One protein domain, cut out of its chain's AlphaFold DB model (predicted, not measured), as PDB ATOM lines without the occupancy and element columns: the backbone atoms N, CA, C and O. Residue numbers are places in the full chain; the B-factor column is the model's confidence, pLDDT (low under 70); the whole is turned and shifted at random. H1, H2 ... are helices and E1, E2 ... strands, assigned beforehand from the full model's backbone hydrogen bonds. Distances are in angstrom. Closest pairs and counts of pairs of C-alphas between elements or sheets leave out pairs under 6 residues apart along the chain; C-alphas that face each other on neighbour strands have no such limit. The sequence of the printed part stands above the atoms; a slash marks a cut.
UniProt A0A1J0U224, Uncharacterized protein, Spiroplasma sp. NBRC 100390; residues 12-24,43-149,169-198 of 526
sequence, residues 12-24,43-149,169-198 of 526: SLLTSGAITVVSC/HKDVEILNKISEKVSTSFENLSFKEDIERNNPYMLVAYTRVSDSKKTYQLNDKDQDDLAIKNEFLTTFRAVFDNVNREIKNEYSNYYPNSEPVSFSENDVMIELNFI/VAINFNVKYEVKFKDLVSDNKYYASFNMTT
ATOM      1  N   SER A  12     148.410 148.657 169.558       24.33
ATOM      2  CA  SER A  12     147.185 148.297 168.855       24.33
ATOM      3  C   SER A  12     146.373 147.378 169.770       24.33
ATOM      4  O   SER A  12     146.670 146.191 169.907       24.33
ATOM      5  N   LEU A  13     145.370 147.942 170.440       25.62
ATOM      6  CA  LEU A  13     144.290 147.174 171.050       25.62
ATOM      7  C   LEU A  13     143.014 147.397 170.241       25.62
ATOM      8  O   LEU A  13     142.747 148.482 169.728       25.62
ATOM      9  N   LEU A  14     142.311 146.289 170.053       27.34
ATOM     10  CA  LEU A  14     141.198 146.082 169.144       27.34
ATOM     11  C   LEU A  14     139.970 146.876 169.598       27.34
ATOM     12  O   LEU A  14     139.170 146.359 170.362       27.34
ATOM     13  N   THR A  15     139.794 148.092 169.091       26.00
ATOM     14  CA  THR A  15     138.481 148.737 168.936       26.00
ATOM     15  C   THR A  15     138.509 149.714 167.765       26.00
ATOM     16  O   THR A  15     139.565 150.173 167.331       26.00
ATOM     17  N   SER A  16     137.340 150.000 167.189       27.48
ATOM     18  CA  SER A  16     137.158 150.834 165.992       27.48
ATOM     19  C   SER A  16     137.409 152.334 166.242       27.48
ATOM     20  O   SER A  16     136.526 153.165 166.026       27.48
ATOM     21  N   GLY A  17     138.603 152.682 166.710       25.59
ATOM     22  CA  GLY A  17     139.072 154.042 166.926       25.59
ATOM     23  C   GLY A  17     140.590 154.030 167.018       25.59
ATOM     24  O   GLY A  17     141.149 153.601 168.019       25.59
ATOM     25  N   ALA A  18     141.274 154.474 165.963       25.03
ATOM     26  CA  ALA A  18     142.715 154.665 166.008       25.03
ATOM     27  C   ALA A  18     143.052 155.652 167.136       25.03
ATOM     28  O   ALA A  18     142.709 156.831 167.049       25.03
ATOM     29  N   ILE A  19     143.714 155.174 168.191       27.86
ATOM     30  CA  ILE A  19     144.295 156.028 169.227       27.86
ATOM     31  C   ILE A  19     145.489 156.730 168.576       27.86
ATOM     32  O   ILE A  19     146.601 156.204 168.522       27.86
ATOM     33  N   THR A  20     145.268 157.910 168.004       27.28
ATOM     34  CA  THR A  20     146.367 158.786 167.605       27.28
ATOM     35  C   THR A  20     146.969 159.395 168.860       27.28
ATOM     36  O   THR A  20     146.566 160.470 169.291       27.28
ATOM     37  N   VAL A  21     147.970 158.726 169.436       27.61
ATOM     38  CA  VAL A  21     148.894 159.374 170.372       27.61
ATOM     39  C   VAL A  21     149.677 160.412 169.566       27.61
ATOM     40  O   VAL A  21     150.657 160.092 168.888       27.61
ATOM     41  N   VAL A  22     149.212 161.661 169.566       28.86
ATOM     42  CA  VAL A  22     149.992 162.781 169.039       28.86
ATOM     43  C   VAL A  22     151.212 162.935 169.944       28.86
ATOM     44  O   VAL A  22     151.097 163.026 171.163       28.86
ATOM     45  N   SER A  23     152.395 162.909 169.332       24.81
ATOM     46  CA  SER A  23     153.691 163.047 169.994       24.81
ATOM     47  C   SER A  23     153.678 164.153 171.054       24.81
ATOM     48  O   SER A  23     153.405 165.310 170.734       24.81
ATOM     49  N   CYS A  24     154.028 163.803 172.289       32.50
ATOM     50  CA  CYS A  24     154.176 164.745 173.388       32.50
ATOM     51  C   CYS A  24     155.217 165.821 173.035       32.50
ATOM     52  O   CYS A  24     156.371 165.505 172.745       32.50
ATOM     53  N   HIS A  43     158.139 157.478 181.163       68.44
ATOM     54  CA  HIS A  43     157.613 156.190 180.692       68.44
ATOM     55  C   HIS A  43     156.454 155.675 181.553       68.44
ATOM     56  O   HIS A  43     155.483 155.144 181.011       68.44
ATOM     57  N   LYS A  44     156.532 155.862 182.875       77.69
ATOM     58  CA  LYS A  44     155.456 155.491 183.803       77.69
ATOM     59  C   LYS A  44     154.240 156.391 183.631       77.69
ATOM     60  O   LYS A  44     153.117 155.901 183.672       77.69
ATOM     61  N   ASP A  45     154.453 157.678 183.376       83.69
ATOM     62  CA  ASP A  45     153.370 158.630 183.132       83.69
ATOM     63  C   ASP A  45     152.589 158.296 181.857       83.69
ATOM     64  O   ASP A  45     151.358 158.317 181.863       83.69
ATOM     65  N   VAL A  46     153.286 157.915 180.779       81.19
ATOM     66  CA  VAL A  46     152.645 157.435 179.542       81.19
ATOM     67  C   VAL A  46     151.907 156.113 179.776       81.19
ATOM     68  O   VAL A  46     150.802 155.934 179.269       81.19
ATOM     69  N   GLU A  47     152.469 155.192 180.563       79.81
ATOM     70  CA  GLU A  47     151.787 153.942 180.926       79.81
ATOM     71  C   GLU A  47     150.490 154.210 181.705       79.81
ATOM     72  O   GLU A  47     149.461 153.594 181.425       79.81
ATOM     73  N   ILE A  48     150.510 155.152 182.651       87.19
ATOM     74  CA  ILE A  48     149.320 155.553 183.409       87.19
ATOM     75  C   ILE A  48     148.295 156.224 182.490       87.19
ATOM     76  O   ILE A  48     147.126 155.845 182.523       87.19
ATOM     77  N   LEU A  49     148.710 157.158 181.628       90.19
ATOM     78  CA  LEU A  49     147.824 157.782 180.638       90.19
ATOM     79  C   LEU A  49     147.138 156.729 179.750       90.19
ATOM     80  O   LEU A  49     145.939 156.831 179.483       90.19
ATOM     81  N   ASN A  50     147.877 155.698 179.331       83.00
ATOM     82  CA  ASN A  50     147.340 154.593 178.543       83.00
ATOM     83  C   ASN A  50     146.327 153.763 179.339       83.00
ATOM     84  O   ASN A  50     145.244 153.502 178.826       83.00
ATOM     85  N   LYS A  51     146.622 153.416 180.600       89.56
ATOM     86  CA  LYS A  51     145.674 152.707 181.482       89.56
ATOM     87  C   LYS A  51     144.386 153.499 181.693       89.56
ATOM     88  O   LYS A  51     143.297 152.934 181.649       89.56
ATOM     89  N   ILE A  52     144.499 154.814 181.882       93.38
ATOM     90  CA  ILE A  52     143.335 155.696 181.985       93.38
ATOM     91  C   ILE A  52     142.545 155.668 180.671       93.38
ATOM     92  O   ILE A  52     141.335 155.457 180.694       93.38
ATOM     93  N   SER A  53     143.219 155.825 179.530       91.00
ATOM     94  CA  SER A  53     142.581 155.813 178.206       91.00
ATOM     95  C   SER A  53     141.851 154.493 177.926       91.00
ATOM     96  O   SER A  53     140.717 154.509 177.451       91.00
ATOM     97  N   GLU A  54     142.457 153.360 178.287       85.75
ATOM     98  CA  GLU A  54     141.870 152.023 178.163       85.75
ATOM     99  C   GLU A  54     140.624 151.874 179.041       85.75
ATOM    100  O   GLU A  54     139.579 151.427 178.561       85.75
ATOM    101  N   LYS A  55     140.685 152.329 180.300       92.75
ATOM    102  CA  LYS A  55     139.539 152.308 181.220       92.75
ATOM    103  C   LYS A  55     138.372 153.146 180.693       92.75
ATOM    104  O   LYS A  55     137.223 152.705 180.767       92.75
ATOM    105  N   VAL A  56     138.654 154.323 180.125       92.50
ATOM    106  CA  VAL A  56     137.641 155.178 179.481       92.50
ATOM    107  C   VAL A  56     137.031 154.485 178.264       92.50
ATOM    108  O   VAL A  56     135.807 154.369 178.196       92.50
ATOM    109  N   SER A  57     137.856 153.970 177.345       86.25
ATOM    110  CA  SER A  57     137.382 153.267 176.141       86.25
ATOM    111  C   SER A  57     136.497 152.073 176.499       86.25
ATOM    112  O   SER A  57     135.361 151.983 176.037       86.25
ATOM    113  N   THR A  58     136.969 151.219 177.411       86.00
ATOM    114  CA  THR A  58     136.234 150.036 177.889       86.00
ATOM    115  C   THR A  58     134.906 150.422 178.540       86.00
ATOM    116  O   THR A  58     133.899 149.733 178.399       86.00
ATOM    117  N   SER A  59     134.865 151.553 179.247       89.50
ATOM    118  CA  SER A  59     133.623 152.032 179.858       89.50
ATOM    119  C   SER A  59     132.615 152.485 178.804       89.50
ATOM    120  O   SER A  59     131.437 152.147 178.900       89.50
ATOM    121  N   PHE A  60     133.062 153.193 177.762       87.69
ATOM    122  CA  PHE A  60     132.191 153.595 176.654       87.69
ATOM    123  C   PHE A  60     131.744 152.422 175.779       87.69
ATOM    124  O   PHE A  60     130.684 152.477 175.158       87.69
ATOM    125  N   GLU A  61     132.498 151.327 175.752       76.88
ATOM    126  CA  GLU A  61     132.072 150.090 175.103       76.88
ATOM    127  C   GLU A  61     130.840 149.452 175.754       76.88
ATOM    128  O   GLU A  61     130.129 148.717 175.072       76.88
ATOM    129  N   ASN A  62     130.560 149.749 177.023       71.50
ATOM    130  CA  ASN A  62     129.381 149.255 177.735       71.50
ATOM    131  C   ASN A  62     128.156 150.176 177.592       71.50
ATOM    132  O   ASN A  62     127.130 149.941 178.229       71.50
ATOM    133  N   LEU A  63     128.243 151.238 176.783       79.25
ATOM    134  CA  LEU A  63     127.085 152.071 176.469       79.25
ATOM    135  C   LEU A  63     126.034 151.257 175.704       79.25
ATOM    136  O   LEU A  63     126.350 150.516 174.775       79.25
ATOM    137  N   SER A  64     124.762 151.486 176.034       70.38
ATOM    138  CA  SER A  64     123.612 150.855 175.367       70.38
ATOM    139  C   SER A  64     123.470 151.223 173.885       70.38
ATOM    140  O   SER A  64     122.689 150.611 173.169       70.38
ATOM    141  N   PHE A  65     124.267 152.173 173.389       75.50
ATOM    142  CA  PHE A  65     124.341 152.569 171.979       75.50
ATOM    143  C   PHE A  65     124.939 151.511 171.043       75.50
ATOM    144  O   PHE A  65     125.187 151.807 169.880       75.50
ATOM    145  N   LYS A  66     125.225 150.300 171.523       67.19
ATOM    146  CA  LYS A  66     125.584 149.157 170.669       67.19
ATOM    147  C   LYS A  66     124.373 148.313 170.259       67.19
ATOM    148  O   LYS A  66     124.496 147.449 169.391       67.19
ATOM    149  N   GLU A  67     123.225 148.547 170.886       78.56
ATOM    150  CA  GLU A  67     121.990 147.805 170.657       78.56
ATOM    151  C   GLU A  67     120.969 148.657 169.902       78.56
ATOM    152  O   GLU A  67     121.019 149.889 169.920       78.56
ATOM    153  N   ASP A  68     120.020 147.991 169.247       90.75
ATOM    154  CA  ASP A  68     118.876 148.679 168.660       90.75
ATOM    155  C   ASP A  68     117.950 149.170 169.781       90.75
ATOM    156  O   ASP A  68     117.612 148.415 170.696       90.75
ATOM    157  N   ILE A  69     117.518 150.429 169.713       92.50
ATOM    158  CA  ILE A  69     116.737 151.058 170.783       92.50
ATOM    159  C   ILE A  69     115.316 151.408 170.338       92.50
ATOM    160  O   ILE A  69     115.081 151.875 169.224       92.50
ATOM    161  N   GLU A  70     114.357 151.259 171.252       93.75
ATOM    162  CA  GLU A  70     112.992 151.746 171.050       93.75
ATOM    163  C   GLU A  70     112.854 153.198 171.519       93.75
ATOM    164  O   GLU A  70     113.182 153.523 172.668       93.75
ATOM    165  N   ARG A  71     112.344 154.078 170.653       92.38
ATOM    166  CA  ARG A  71     111.971 155.456 170.999       92.38
ATOM    167  C   ARG A  71     110.726 155.885 170.225       92.38
ATOM    168  O   ARG A  71     110.776 156.150 169.027       92.38
ATOM    169  N   ASN A  72     109.615 156.011 170.943       88.44
ATOM    170  CA  ASN A  72     108.302 156.388 170.408       88.44
ATOM    171  C   ASN A  72     107.704 157.634 171.088       88.44
ATOM    172  O   ASN A  72     106.535 157.958 170.880       88.44
ATOM    173  N   ASN A  73     108.490 158.343 171.905       87.56
ATOM    174  CA  ASN A  73     108.039 159.588 172.517       87.56
ATOM    175  C   ASN A  73     107.945 160.719 171.465       87.56
ATOM    176  O   ASN A  73     108.661 160.670 170.461       87.56
ATOM    177  N   PRO A  74     107.100 161.749 171.679       83.00
ATOM    178  CA  PRO A  74     106.810 162.768 170.666       83.00
ATOM    179  C   PRO A  74     108.038 163.475 170.079       83.00
ATOM    180  O   PRO A  74     108.067 163.727 168.878       83.00
ATOM    181  N   TYR A  75     109.060 163.753 170.892       80.62
ATOM    182  CA  TYR A  75     110.284 164.418 170.432       80.62
ATOM    183  C   TYR A  75     111.122 163.501 169.535       80.62
ATOM    184  O   TYR A  75     111.625 163.926 168.499       80.62
ATOM    185  N   MET A  76     111.219 162.215 169.881       88.56
ATOM    186  CA  MET A  76     111.971 161.245 169.080       88.56
ATOM    187  C   MET A  76     111.251 160.868 167.784       88.56
ATOM    188  O   MET A  76     111.917 160.502 166.817       88.56
ATOM    189  N   LEU A  77     109.922 161.019 167.714       91.38
ATOM    190  CA  LEU A  77     109.183 160.819 166.463       91.38
ATOM    191  C   LEU A  77     109.630 161.789 165.358       91.38
ATOM    192  O   LEU A  77     109.632 161.423 164.183       91.38
ATOM    193  N   VAL A  78     110.070 163.000 165.725       92.88
ATOM    194  CA  VAL A  78     110.592 163.989 164.769       92.88
ATOM    195  C   VAL A  78     111.840 163.462 164.058       92.88
ATOM    196  O   VAL A  78     111.984 163.688 162.855       92.88
ATOM    197  N   ALA A  79     112.697 162.696 164.742       93.75
ATOM    198  CA  ALA A  79     113.928 162.151 164.168       93.75
ATOM    199  C   ALA A  79     113.665 161.303 162.910       93.75
ATOM    200  O   ALA A  79     114.361 161.468 161.907       93.75
ATOM    201  N   TYR A  80     112.614 160.471 162.911       95.12
ATOM    202  CA  TYR A  80     112.250 159.636 161.755       95.12
ATOM    203  C   TYR A  80     111.820 160.457 160.533       95.12
ATOM    204  O   TYR A  80     111.907 159.977 159.410       95.12
ATOM    205  N   THR A  81     111.375 161.701 160.731       94.06
ATOM    206  CA  THR A  81     110.940 162.596 159.642       94.06
ATOM    207  C   THR A  81     112.082 163.413 159.035       94.06
ATOM    208  O   THR A  81     111.920 164.021 157.976       94.06
ATOM    209  N   ARG A  82     113.253 163.458 159.689       95.81
ATOM    210  CA  ARG A  82     114.402 164.262 159.236       95.81
ATOM    211  C   ARG A  82     115.120 163.664 158.028       95.81
ATOM    212  O   ARG A  82     115.809 164.410 157.315       95.81
ATOM    213  N   VAL A  83     114.942 162.363 157.813       96.75
ATOM    214  CA  VAL A  83     115.541 161.572 156.738       96.75
ATOM    215  C   VAL A  83     114.466 160.865 155.914       96.75
ATOM    216  O   VAL A  83     113.372 160.585 156.392       96.75
ATOM    217  N   SER A  84     114.766 160.612 154.646       95.44
ATOM    218  CA  SER A  84     113.904 159.894 153.700       95.44
ATOM    219  C   SER A  84     114.758 159.320 152.568       95.44
ATOM    220  O   SER A  84     115.943 159.643 152.475       95.44
ATOM    221  N   ASP A  85     114.170 158.561 151.643       92.31
ATOM    222  CA  ASP A  85     114.908 158.084 150.463       92.31
ATOM    223  C   ASP A  85     115.502 159.241 149.628       92.31
ATOM    224  O   ASP A  85     116.618 159.150 149.116       92.31
ATOM    225  N   SER A  86     114.815 160.393 149.588       93.75
ATOM    226  CA  SER A  86     115.301 161.613 148.920       93.75
ATOM    227  C   SER A  86     116.354 162.399 149.716       93.75
ATOM    228  O   SER A  86     117.108 163.187 149.145       93.75
ATOM    229  N   LYS A  87     116.424 162.187 151.036       95.12
ATOM    230  CA  LYS A  87     117.350 162.854 151.958       95.12
ATOM    231  C   LYS A  87     117.895 161.823 152.940       95.12
ATOM    232  O   LYS A  87     117.417 161.700 154.067       95.12
ATOM    233  N   LYS A  88     118.878 161.059 152.464       93.62
ATOM    234  CA  LYS A  88     119.360 159.853 153.148       93.62
ATOM    235  C   LYS A  88     120.096 160.132 154.451       93.62
ATOM    236  O   LYS A  88     120.099 159.268 155.314       93.62
ATOM    237  N   THR A  89     120.693 161.312 154.603       95.75
ATOM    238  CA  THR A  89     121.442 161.682 155.807       95.75
ATOM    239  C   THR A  89     121.010 163.047 156.337       95.75
ATOM    240  O   THR A  89     120.584 163.932 155.583       95.75
ATOM    241  N   TYR A  90     121.096 163.224 157.655       96.88
ATOM    242  CA  TYR A  90     120.835 164.495 158.319       96.88
ATOM    243  C   TYR A  90     121.641 164.630 159.611       96.88
ATOM    244  O   TYR A  90     121.434 163.882 160.561       96.88
ATOM    245  N   GLN A  91     122.528 165.620 159.668       96.94
ATOM    246  CA  GLN A  91     123.225 165.981 160.899       96.94
ATOM    247  C   GLN A  91     122.326 166.871 161.764       96.94
ATOM    248  O   GLN A  91     121.821 167.886 161.276       96.94
ATOM    249  N   LEU A  92     122.150 166.505 163.036       95.06
ATOM    250  CA  LEU A  92     121.371 167.303 163.986       95.06
ATOM    251  C   LEU A  92     121.981 168.701 164.151       95.06
ATOM    252  O   LEU A  92     123.201 168.848 164.268       95.06
ATOM    253  N   ASN A  93     121.124 169.722 164.164       92.50
ATOM    254  CA  ASN A  93     121.526 171.119 164.258       92.50
ATOM    255  C   ASN A  93     121.176 171.708 165.629       92.50
ATOM    256  O   ASN A  93     120.007 171.871 165.954       92.50
ATOM    257  N   ASP A  94     122.186 172.154 166.376       88.44
ATOM    258  CA  ASP A  94     122.023 172.729 167.722       88.44
ATOM    259  C   ASP A  94     121.148 174.002 167.770       88.44
ATOM    260  O   ASP A  94     120.740 174.438 168.847       88.44
ATOM    261  N   LYS A  95     120.860 174.628 166.618       92.31
ATOM    262  CA  LYS A  95     119.965 175.796 166.513       92.31
ATOM    263  C   LYS A  95     118.487 175.431 166.370       92.31
ATOM    264  O   LYS A  95     117.642 176.303 166.567       92.31
ATOM    265  N   ASP A  96     118.180 174.201 165.974       94.94
ATOM    266  CA  ASP A  96     116.813 173.697 165.875       94.94
ATOM    267  C   ASP A  96     116.418 173.071 167.222       94.94
ATOM    268  O   ASP A  96     117.171 172.296 167.809       94.94
ATOM    269  N   GLN A  97     115.260 173.467 167.762       93.06
ATOM    270  CA  GLN A  97     114.858 173.057 169.111       93.06
ATOM    271  C   GLN A  97     114.535 171.563 169.205       93.06
ATOM    272  O   GLN A  97     114.838 170.951 170.231       93.06
ATOM    273  N   ASP A  98     113.965 170.978 168.150       93.50
ATOM    274  CA  ASP A  98     113.641 169.552 168.118       93.50
ATOM    275  C   ASP A  98     114.929 168.728 167.995       93.50
ATOM    276  O   ASP A  98     115.125 167.755 168.723       93.50
ATOM    277  N   ASP A  99     115.857 169.162 167.139       94.56
ATOM    278  CA  ASP A  99     117.163 168.518 166.980       94.56
ATOM    279  C   ASP A  99     117.990 168.580 168.273       94.56
ATOM    280  O   ASP A  99     118.619 167.590 168.657       94.56
ATOM    281  N   LEU A 100     117.962 169.716 168.981       92.44
ATOM    282  CA  LEU A 100     118.625 169.867 170.276       92.44
ATOM    283  C   LEU A 100     118.013 168.940 171.336       92.44
ATOM    284  O   LEU A 100     118.745 168.349 172.130       92.44
ATOM    285  N   ALA A 101     116.686 168.776 171.347       91.94
ATOM    286  CA  ALA A 101     116.012 167.840 172.245       91.94
ATOM    287  C   ALA A 101     116.437 166.388 171.968       91.94
ATOM    288  O   ALA A 101     116.800 165.670 172.901       91.94
ATOM    289  N   ILE A 102     116.482 165.987 170.692       92.94
ATOM    290  CA  ILE A 102     116.970 164.665 170.271       92.94
ATOM    291  C   ILE A 102     118.433 164.472 170.700       92.94
ATOM    292  O   ILE A 102     118.782 163.448 171.288       92.94
ATOM    293  N   LYS A 103     119.302 165.462 170.456       93.25
ATOM    294  CA  LYS A 103     120.722 165.403 170.842       93.25
ATOM    295  C   LYS A 103     120.898 165.238 172.354       93.25
ATOM    296  O   LYS A 103     121.717 164.426 172.787       93.25
ATOM    297  N   ASN A 104     120.116 165.959 173.154       91.75
ATOM    298  CA  ASN A 104     120.186 165.911 174.615       91.75
ATOM    299  C   ASN A 104     119.810 164.541 175.204       91.75
ATOM    300  O   ASN A 104     120.387 164.142 176.219       91.75
ATOM    301  N   GLU A 105     118.905 163.796 174.571       90.31
ATOM    302  CA  GLU A 105     118.550 162.429 174.980       90.31
ATOM    303  C   GLU A 105     119.775 161.495 174.917       90.31
ATOM    304  O   GLU A 105     120.110 160.796 175.881       90.31
ATOM    305  N   PHE A 106     120.507 161.533 173.800       91.62
ATOM    306  CA  PHE A 106     121.724 160.741 173.622       91.62
ATOM    307  C   PHE A 106     122.866 161.240 174.518       91.62
ATOM    308  O   PHE A 106     123.546 160.444 175.169       91.62
ATOM    309  N   LEU A 107     123.041 162.557 174.638       91.81
ATOM    310  CA  LEU A 107     124.040 163.133 175.542       91.81
ATOM    311  C   LEU A 107     123.825 162.716 176.995       91.81
ATOM    312  O   LEU A 107     124.797 162.455 177.694       91.81
ATOM    313  N   THR A 108     122.578 162.623 177.455       91.12
ATOM    314  CA  THR A 108     122.271 162.223 178.835       91.12
ATOM    315  C   THR A 108     122.772 160.810 179.128       91.12
ATOM    316  O   THR A 108     123.402 160.578 180.161       91.12
ATOM    317  N   THR A 109     122.565 159.879 178.193       88.94
ATOM    318  CA  THR A 109     123.059 158.498 178.326       88.94
ATOM    319  C   THR A 109     124.591 158.449 178.300       88.94
ATOM    320  O   THR A 109     125.196 157.784 179.138       88.94
ATOM    321  N   PHE A 110     125.231 159.201 177.395       92.31
ATOM    322  CA  PHE A 110     126.692 159.291 177.334       92.31
ATOM    323  C   PHE A 110     127.295 159.884 178.618       92.31
ATOM    324  O   PHE A 110     128.210 159.298 179.198       92.31
ATOM    325  N   ARG A 111     126.751 161.014 179.097       93.06
ATOM    326  CA  ARG A 111     127.214 161.713 180.306       93.06
ATOM    327  C   ARG A 111     127.171 160.813 181.536       93.06
ATOM    328  O   ARG A 111     128.113 160.829 182.312       93.06
ATOM    329  N   ALA A 112     126.138 159.984 181.689       91.69
ATOM    330  CA  ALA A 112     126.040 159.079 182.833       91.69
ATOM    331  C   ALA A 112     127.248 158.125 182.942       91.69
ATOM    332  O   ALA A 112     127.785 157.928 184.034       91.69
ATOM    333  N   VAL A 113     127.707 157.566 181.816       92.25
ATOM    334  CA  VAL A 113     128.899 156.702 181.783       92.25
ATOM    335  C   VAL A 113     130.178 157.525 181.911       92.25
ATOM    336  O   VAL A 113     131.058 157.150 182.686       92.25
ATOM    337  N   PHE A 114     130.261 158.658 181.207       94.69
ATOM    338  CA  PHE A 114     131.389 159.590 181.279       94.69
ATOM    339  C   PHE A 114     131.665 160.054 182.716       94.69
ATOM    340  O   PHE A 114     132.776 159.889 183.213       94.69
ATOM    341  N   ASP A 115     130.653 160.570 183.411       94.81
ATOM    342  CA  ASP A 115     130.779 161.085 184.774       94.81
ATOM    343  C   ASP A 115     131.182 159.973 185.747       94.81
ATOM    344  O   ASP A 115     131.977 160.198 186.665       94.81
ATOM    345  N   ASN A 116     130.663 158.755 185.543       94.56
ATOM    346  CA  ASN A 116     131.023 157.620 186.379       94.56
ATOM    347  C   ASN A 116     132.494 157.221 186.202       94.56
ATOM    348  O   ASN A 116     133.220 157.163 187.195       94.56
ATOM    349  N   VAL A 117     132.949 156.993 184.965       94.94
ATOM    350  CA  VAL A 117     134.339 156.582 184.717       94.94
ATOM    351  C   VAL A 117     135.324 157.681 185.117       94.94
ATOM    352  O   VAL A 117     136.344 157.400 185.746       94.94
ATOM    353  N   ASN A 118     134.988 158.945 184.847       95.56
ATOM    354  CA  ASN A 118     135.812 160.091 185.214       95.56
ATOM    355  C   ASN A 118     135.980 160.187 186.746       95.56
ATOM    356  O   ASN A 118     137.096 160.339 187.244       95.56
ATOM    357  N   ARG A 119     134.899 159.976 187.515       95.62
ATOM    358  CA  ARG A 119     134.946 159.896 188.986       95.62
ATOM    359  C   ARG A 119     135.772 158.711 189.489       95.62
ATOM    360  O   ARG A 119     136.527 158.866 190.448       95.62
ATOM    361  N   GLU A 120     135.633 157.535 188.883       96.00
ATOM    362  CA  GLU A 120     136.412 156.352 189.268       96.00
ATOM    363  C   GLU A 120     137.914 156.569 189.075       96.00
ATOM    364  O   GLU A 120     138.696 156.276 189.980       96.00
ATOM    365  N   ILE A 121     138.319 157.126 187.929       96.00
ATOM    366  CA  ILE A 121     139.719 157.468 187.646       96.00
ATOM    367  C   ILE A 121     140.214 158.531 188.631       96.00
ATOM    368  O   ILE A 121     141.298 158.390 189.198       96.00
ATOM    369  N   LYS A 122     139.413 159.574 188.878       95.12
ATOM    370  CA  LYS A 122     139.761 160.640 189.821       95.12
ATOM    371  C   LYS A 122     140.011 160.100 191.228       95.12
ATOM    372  O   LYS A 122     140.942 160.546 191.885       95.12
ATOM    373  N   ASN A 123     139.228 159.123 191.682       94.50
ATOM    374  CA  ASN A 123     139.428 158.489 192.986       94.50
ATOM    375  C   ASN A 123     140.697 157.620 193.020       94.50
ATOM    376  O   ASN A 123     141.476 157.712 193.971       94.50
ATOM    377  N   GLU A 124     140.915 156.810 191.981       95.25
ATOM    378  CA  GLU A 124     142.077 155.919 191.850       95.25
ATOM    379  C   GLU A 124     143.405 156.694 191.835       95.25
ATOM    380  O   GLU A 124     144.375 156.298 192.479       95.25
ATOM    381  N   TYR A 125     143.418 157.854 191.176       93.12
ATOM    382  CA  TYR A 125     144.586 158.720 191.015       93.12
ATOM    383  C   TYR A 125     144.435 160.058 191.757       93.12
ATOM    384  O   TYR A 125     144.947 161.084 191.312       93.12
ATOM    385  N   SER A 126     143.738 160.065 192.896       90.56
ATOM    386  CA  SER A 126     143.330 161.280 193.629       90.56
ATOM    387  C   SER A 126     144.448 162.289 193.913       90.56
ATOM    388  O   SER A 126     144.218 163.495 193.819       90.56
ATOM    389  N   ASN A 127     145.674 161.822 194.166       91.62
ATOM    390  CA  ASN A 127     146.842 162.688 194.380       91.62
ATOM    391  C   ASN A 127     147.201 163.557 193.158       91.62
ATOM    392  O   ASN A 127     147.838 164.595 193.315       91.62
ATOM    393  N   TYR A 128     146.797 163.145 191.954       90.62
ATOM    394  CA  TYR A 128     147.087 163.830 190.691       90.62
ATOM    395  C   TYR A 128     145.926 164.706 190.198       90.62
ATOM    396  O   TYR A 128     146.126 165.534 189.312       90.62
ATOM    397  N   TYR A 129     144.734 164.571 190.797       91.00
ATOM    398  CA  TYR A 129     143.514 165.284 190.396       91.00
ATOM    399  C   TYR A 129     142.827 166.048 191.545       91.00
ATOM    400  O   TYR A 129     141.610 165.925 191.723       91.00
ATOM    401  N   PRO A 130     143.548 166.866 192.340       86.81
ATOM    402  CA  PRO A 130     142.916 167.627 193.418       86.81
ATOM    403  C   PRO A 130     141.949 168.695 192.880       86.81
ATOM    404  O   PRO A 130     140.896 168.916 193.468       86.81
ATOM    405  N   ASN A 131     142.292 169.326 191.749       87.31
ATOM    406  CA  ASN A 131     141.550 170.445 191.145       87.31
ATOM    407  C   ASN A 131     141.394 170.312 189.618       87.31
ATOM    408  O   ASN A 131     141.137 171.297 188.928       87.31
ATOM    409  N   SER A 132     141.607 169.115 189.079       89.00
ATOM    410  CA  SER A 132     141.517 168.812 187.650       89.00
ATOM    411  C   SER A 132     140.685 167.551 187.433       89.00
ATOM    412  O   SER A 132     140.453 166.781 188.367       89.00
ATOM    413  N   GLU A 133     140.220 167.360 186.202       92.69
ATOM    414  CA  GLU A 133     139.494 166.162 185.785       92.69
ATOM    415  C   GLU A 133     140.388 165.309 184.870       92.69
ATOM    416  O   GLU A 133     141.073 165.875 184.010       92.69
ATOM    417  N   PRO A 134     140.407 163.974 185.044       94.75
ATOM    418  CA  PRO A 134     141.196 163.084 184.194       94.75
ATOM    419  C   PRO A 134     140.689 163.026 182.754       94.75
ATOM    420  O   PRO A 134     141.470 162.769 181.839       94.75
ATOM    421  N   VAL A 135     139.394 163.249 182.541       95.19
ATOM    422  CA  VAL A 135     138.766 163.204 181.222       95.19
ATOM    423  C   VAL A 135     137.921 164.457 181.021       95.19
ATOM    424  O   VAL A 135     137.252 164.926 181.939       95.19
ATOM    425  N   SER A 136     137.925 165.008 179.810       94.25
ATOM    426  CA  SER A 136     137.067 166.137 179.438       94.25
ATOM    427  C   SER A 136     136.523 165.980 178.023       94.25
ATOM    428  O   SER A 136     137.210 165.453 177.154       94.25
ATOM    429  N   PHE A 137     135.311 166.471 177.769       93.69
ATOM    430  CA  PHE A 137     134.755 166.588 176.420       93.69
ATOM    431  C   PHE A 137     133.962 167.891 176.279       93.69
ATOM    432  O   PHE A 137     133.584 168.514 177.271       93.69
ATOM    433  N   SER A 138     133.721 168.296 175.036       89.69
ATOM    434  CA  SER A 138     132.923 169.469 174.683       89.69
ATOM    435  C   SER A 138     131.665 169.024 173.947       89.69
ATOM    436  O   SER A 138     131.727 168.262 172.984       89.69
ATOM    437  N   GLU A 139     130.505 169.524 174.363       85.69
ATOM    438  CA  GLU A 139     129.218 169.195 173.731       85.69
ATOM    439  C   GLU A 139     129.061 169.788 172.332       85.69
ATOM    440  O   GLU A 139     128.314 169.259 171.505       85.69
ATOM    441  N   ASN A 140     129.815 170.850 172.048       83.12
ATOM    442  CA  ASN A 140     129.913 171.421 170.708       83.12
ATOM    443  C   ASN A 140     130.666 170.484 169.751       83.12
ATOM    444  O   ASN A 140     130.481 170.575 168.541       83.12
ATOM    445  N   ASP A 141     131.479 169.565 170.284       85.00
ATOM    446  CA  ASP A 141     132.221 168.568 169.506       85.00
ATOM    447  C   ASP A 141     131.465 167.235 169.379       85.00
ATOM    448  O   ASP A 141     131.985 166.275 168.804       85.00
ATOM    449  N   VAL A 142     130.229 167.173 169.890       91.38
ATOM    450  CA  VAL A 142     129.339 166.023 169.720       91.38
ATOM    451  C   VAL A 142     128.557 166.171 168.426       91.38
ATOM    452  O   VAL A 142     127.762 167.100 168.250       91.38
ATOM    453  N   MET A 143     128.755 165.204 167.537       93.38
ATOM    454  CA  MET A 143     128.072 165.104 166.256       93.38
ATOM    455  C   MET A 143     127.164 163.880 166.260       93.38
ATOM    456  O   MET A 143     127.608 162.768 166.546       93.38
ATOM    457  N   ILE A 144     125.898 164.097 165.915       94.88
ATOM    458  CA  ILE A 144     124.918 163.032 165.725       94.88
ATOM    459  C   ILE A 144     124.351 163.169 164.321       94.88
ATOM    460  O   ILE A 144     123.814 164.218 163.956       94.88
ATOM    461  N   GLU A 145     124.486 162.107 163.542       95.75
ATOM    462  CA  GLU A 145     123.942 162.013 162.196       95.75
ATOM    463  C   GLU A 145     122.865 160.930 162.146       95.75
ATOM    464  O   GLU A 145     123.058 159.806 162.610       95.75
ATOM    465  N   LEU A 146     121.722 161.300 161.582       96.62
ATOM    466  CA  LEU A 146     120.603 160.426 161.282       96.62
ATOM    467  C   LEU A 146     120.752 159.895 159.858       96.62
ATOM    468  O   LEU A 146     121.012 160.667 158.933       96.62
ATOM    469  N   ASN A 147     120.521 158.601 159.675       96.19
ATOM    470  CA  ASN A 147     120.625 157.904 158.402       96.19
ATOM    471  C   ASN A 147     119.323 157.159 158.096       96.19
ATOM    472  O   ASN A 147     118.779 156.445 158.938       96.19
ATOM    473  N   PHE A 148     118.812 157.350 156.884       97.38
ATOM    474  CA  PHE A 148     117.574 156.741 156.412       97.38
ATOM    475  C   PHE A 148     117.677 155.215 156.394       97.38
ATOM    476  O   PHE A 148     118.628 154.670 155.835       97.38
ATOM    477  N   ILE A 149     116.660 154.552 156.949       97.75
ATOM    478  CA  ILE A 149     116.442 153.110 156.828       97.75
ATOM    479  C   ILE A 149     115.194 152.887 155.972       97.75
ATOM    480  O   ILE A 149     114.108 153.356 156.320       97.75
ATOM    481  N   VAL A 169     115.485 154.647 162.081       97.06
ATOM    482  CA  VAL A 169     116.574 155.507 161.630       97.06
ATOM    483  C   VAL A 169     117.879 154.982 162.219       97.06
ATOM    484  O   VAL A 169     117.918 154.569 163.379       97.06
ATOM    485  N   ALA A 170     118.945 154.981 161.428       95.56
ATOM    486  CA  ALA A 170     120.277 154.653 161.907       95.56
ATOM    487  C   ALA A 170     120.921 155.916 162.493       95.56
ATOM    488  O   ALA A 170     120.854 156.996 161.906       95.56
ATOM    489  N   ILE A 171     121.529 155.788 163.664       93.94
ATOM    490  CA  ILE A 171     122.156 156.878 164.405       93.94
ATOM    491  C   ILE A 171     123.662 156.665 164.387       93.94
ATOM    492  O   ILE A 171     124.139 155.649 164.878       93.94
ATOM    493  N   ASN A 172     124.410 157.648 163.892       92.00
ATOM    494  CA  ASN A 172     125.857 157.723 164.053       92.00
ATOM    495  C   ASN A 172     126.168 158.752 165.141       92.00
ATOM    496  O   ASN A 172     126.048 159.959 164.919       92.00
ATOM    497  N   PHE A 173     126.555 158.276 166.322       91.69
ATOM    498  CA  PHE A 173     126.933 159.099 167.466       91.69
ATOM    499  C   PHE A 173     128.454 159.215 167.547       91.69
ATOM    500  O   PHE A 173     129.163 158.210 167.599       91.69
ATOM    501  N   ASN A 174     128.966 160.441 167.577       91.25
ATOM    502  CA  ASN A 174     130.393 160.721 167.566       91.25
ATOM    503  C   ASN A 174     130.725 161.815 168.582       91.25
ATOM    504  O   ASN A 174     130.163 162.909 168.532       91.25
ATOM    505  N   VAL A 175     131.667 161.527 169.474       90.81
ATOM    506  CA  VAL A 175     132.170 162.475 170.470       90.81
ATOM    507  C   VAL A 175     133.687 162.420 170.524       90.81
ATOM    508  O   VAL A 175     134.292 161.347 170.546       90.81
ATOM    509  N   LYS A 176     134.308 163.595 170.562       91.25
ATOM    510  CA  LYS A 176     135.731 163.743 170.870       91.25
ATOM    511  C   LYS A 176     135.905 163.996 172.357       91.25
ATOM    512  O   LYS A 176     135.136 164.756 172.941       91.25
ATOM    513  N   TYR A 177     136.915 163.379 172.953       91.62
ATOM    514  CA  TYR A 177     137.249 163.570 174.357       91.62
ATOM    515  C   TYR A 177     138.762 163.562 174.554       91.62
ATOM    516  O   TYR A 177     139.508 162.951 173.794       91.62
ATOM    517  N   GLU A 178     139.206 164.244 175.596       94.25
ATOM    518  CA  GLU A 178     140.602 164.332 175.994       94.25
ATOM    519  C   GLU A 178     140.806 163.507 177.260       94.25
ATOM    520  O   GLU A 178     140.028 163.626 178.209       94.25
ATOM    521  N   VAL A 179     141.873 162.713 177.289       94.12
ATOM    522  CA  VAL A 179     142.379 162.060 178.501       94.12
ATOM    523  C   VAL A 179     143.644 162.784 178.931       94.12
ATOM    524  O   VAL A 179     144.518 163.049 178.106       94.12
ATOM    525  N   LYS A 180     143.745 163.119 180.214       93.00
ATOM    526  CA  LYS A 180     144.837 163.913 180.780       93.00
ATOM    527  C   LYS A 180     145.499 163.148 181.909       93.00
ATOM    528  O   LYS A 180     144.803 162.494 182.669       93.00
ATOM    529  N   PHE A 181     146.818 163.259 182.038       93.25
ATOM    530  CA  PHE A 181     147.573 162.844 183.223       93.25
ATOM    531  C   PHE A 181     148.806 163.742 183.367       93.25
ATOM    532  O   PHE A 181     149.667 163.757 182.486       93.25
ATOM    533  N   LYS A 182     148.891 164.513 184.462       89.00
ATOM    534  CA  LYS A 182     149.859 165.620 184.608       89.00
ATOM    535  C   LYS A 182     149.784 166.563 183.385       89.00
ATOM    536  O   LYS A 182     148.705 167.063 183.079       89.00
ATOM    537  N   ASP A 183     150.899 166.768 182.681       85.50
ATOM    538  CA  ASP A 183     150.992 167.585 181.464       85.50
ATOM    539  C   ASP A 183     150.725 166.794 180.168       85.50
ATOM    540  O   ASP A 183     150.746 167.365 179.075       85.50
ATOM    541  N   LEU A 184     150.497 165.478 180.259       86.25
ATOM    542  CA  LEU A 184     150.208 164.640 179.100       86.25
ATOM    543  C   LEU A 184     148.725 164.722 178.738       86.25
ATOM    544  O   LEU A 184     147.857 164.610 179.605       86.25
ATOM    545  N   VAL A 185     148.452 164.868 177.441       86.94
ATOM    546  CA  VAL A 185     147.102 164.901 176.872       86.94
ATOM    547  C   VAL A 185     147.033 163.911 175.716       86.94
ATOM    548  O   VAL A 185     147.941 163.855 174.887       86.94
ATOM    549  N   SER A 186     145.956 163.134 175.673       85.94
ATOM    550  CA  SER A 186     145.625 162.210 174.594       85.94
ATOM    551  C   SER A 186     144.260 162.582 174.019       85.94
ATOM    552  O   SER A 186     143.255 162.569 174.736       85.94
ATOM    553  N   ASP A 187     144.233 162.916 172.729       87.88
ATOM    554  CA  ASP A 187     143.009 163.206 171.985       87.88
ATOM    555  C   ASP A 187     142.383 161.905 171.490       87.88
ATOM    556  O   ASP A 187     142.998 161.137 170.749       87.88
ATOM    557  N   ASN A 188     141.136 161.667 171.880       85.94
ATOM    558  CA  ASN A 188     140.427 160.433 171.593       85.94
ATOM    559  C   ASN A 188     139.057 160.712 170.975       85.94
ATOM    560  O   ASN A 188     138.510 161.819 171.030       85.94
ATOM    561  N   LYS A 189     138.488 159.675 170.365       86.56
ATOM    562  CA  LYS A 189     137.177 159.721 169.726       86.56
ATOM    563  C   LYS A 189     136.401 158.466 170.081       86.56
ATOM    564  O   LYS A 189     136.892 157.360 169.885       86.56
ATOM    565  N   TYR A 190     135.169 158.651 170.534       86.50
ATOM    566  CA  TYR A 190     134.194 157.581 170.656       86.50
ATOM    567  C   TYR A 190     133.192 157.670 169.506       86.50
ATOM    568  O   TYR A 190     132.708 158.751 169.158       86.50
ATOM    569  N   TYR A 191     132.906 156.518 168.906       85.62
ATOM    570  CA  TYR A 191     131.949 156.374 167.822       85.62
ATOM    571  C   TYR A 191     131.043 155.175 168.086       85.62
ATOM    572  O   TYR A 191     131.530 154.059 168.276       85.62
ATOM    573  N   ALA A 192     129.735 155.398 168.018       86.19
ATOM    574  CA  ALA A 192     128.722 154.354 168.055       86.19
ATOM    575  C   ALA A 192     127.783 154.493 166.856       86.19
ATOM    576  O   ALA A 192     127.477 155.604 166.421       86.19
ATOM    577  N   SER A 193     127.338 153.355 166.328       87.25
ATOM    578  CA  SER A 193     126.350 153.289 165.258       87.25
ATOM    579  C   SER A 193     125.307 152.245 165.632       87.25
ATOM    580  O   SER A 193     125.673 151.116 165.956       87.25
ATOM    581  N   PHE A 194     124.038 152.639 165.663       91.25
ATOM    582  CA  PHE A 194     122.932 151.790 166.107       91.25
ATOM    583  C   PHE A 194     121.619 152.211 165.459       91.25
ATOM    584  O   PHE A 194     121.493 153.334 164.969       91.25
ATOM    585  N   ASN A 195     120.616 151.335 165.493       95.31
ATOM    586  CA  ASN A 195     119.293 151.665 164.982       95.31
ATOM    587  C   ASN A 195     118.378 152.136 166.110       95.31
ATOM    588  O   ASN A 195     118.376 151.603 167.217       95.31
ATOM    589  N   MET A 196     117.551 153.122 165.801       95.69
ATOM    590  CA  MET A 196     116.445 153.553 166.637       95.69
ATOM    591  C   MET A 196     115.139 153.265 165.905       95.69
ATOM    592  O   MET A 196     115.047 153.514 164.706       95.69
ATOM    593  N   THR A 197     114.137 152.747 166.612       96.69
ATOM    594  CA  THR A 197     112.860 152.309 166.030       96.69
ATOM    595  C   THR A 197     111.662 152.676 166.904       96.69
ATOM    596  O   THR A 197     111.781 152.845 168.121       96.69
ATOM    597  N   THR A 198     110.484 152.788 166.289       96.31
ATOM    598  CA  THR A 198     109.212 153.001 166.992       96.31
ATOM    599  C   THR A 198     108.710 151.759 167.733       96.31
ATOM    600  O   THR A 198     107.957 151.906 168.695       96.31
TER     601      THR A 198
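This is residues 12 to 24, 43 to 149 and 169 to 198 of the 526 residues of an uncharacterized protein of Spiroplasma sp. NBRC 100390 (UniProt A0A1J0U224). A long, twisted sheet, built on the long hairpin of E4 and E5, has two long helices packed on it: H1 near the hairpin's turn and H3 along much of the sheet's length, with H1 and H3 touching. E2 and E3 pair with different parts of E4, E1 lies beside E3, and the short helix H2 packs near the end far from the turn. The printed part has 150 residues, with three named helices and five named strands; along the chain come H1, H2, E1, H3, E2, E3, E4 and then E5; the class is mixed, helices and strands, and the branched sheet has the neighbour pairs E1 and E3, E2 and E4, E3 and E4, and E4 and E5, each antiparallel. The whole is compact, with a radius of gyration of the C-alphas of 17.2 A and an elongated outline of 53 by 29 by 26 A.

Residues 12 to 24 hold no named element. H1, residues 43 to 61, is on the sheet at a height of 8.7 A, over E4, residues 169 to 181, and E5, residues 184 to 197, and runs along the strands. H1 touches H3, residues 97 to 124, with its residues 52 to 60 alone, at a steep tilt of 43 degrees, opposite ways; their closest C-alphas, of Val 56 and Val 117, are 6.3 A apart. H2, residues 74 to 81, touches H3, only just about perpendicular at 71 degrees; their closest C-alphas, of Met 76 and Ile 102, are 6.2 A apart. H2 and H3 lie on the same face of the sheet, opposite to H1. H3 has a kink of 36 degrees near residue 108. E1, residues 89 to 91, is an edge strand beside E3, residues 143 to 148, with N 90 and O 146 at 2.9 A. E2, residues 135 to 137, and E3 lie on one side of E4, with N 136 and O 178 at 3.0 A and N 145 and O 172 at 3.0 A. E5 lies on the other side, in a hairpin with E4, with N 175 and O 190 at 3.0 A. Every O i to N i+4 pair is within hydrogen-bond range in H1, 22 of 24 in H3 and 0 of 4 in H2, where 5 of 5 O i to N i+3 pairs are.

H1 begins at C-alpha 43 (157.613, 156.190, 180.692) and is 26.8 A long. H3 is 39.4 A long, from C-alpha 97 (114.858, 173.057, 169.111). E4 measures 38.5 A, and E5 41.4 A, ending at C-alpha 197 (112.860, 152.309, 166.030).

The C-alphas farthest apart, of Ser 86 and Asn 127, are 55.3 A apart. Residues 25 to 42 and 150 to 168 are not printed; the gaps between C-alphas are 11.8 A and 5.4 A. The link from H1 to H2 is long, 12 residues. Mean pLDDT of the printed part is 84.9, with residues 12 to 24, 43 and 66 under 70.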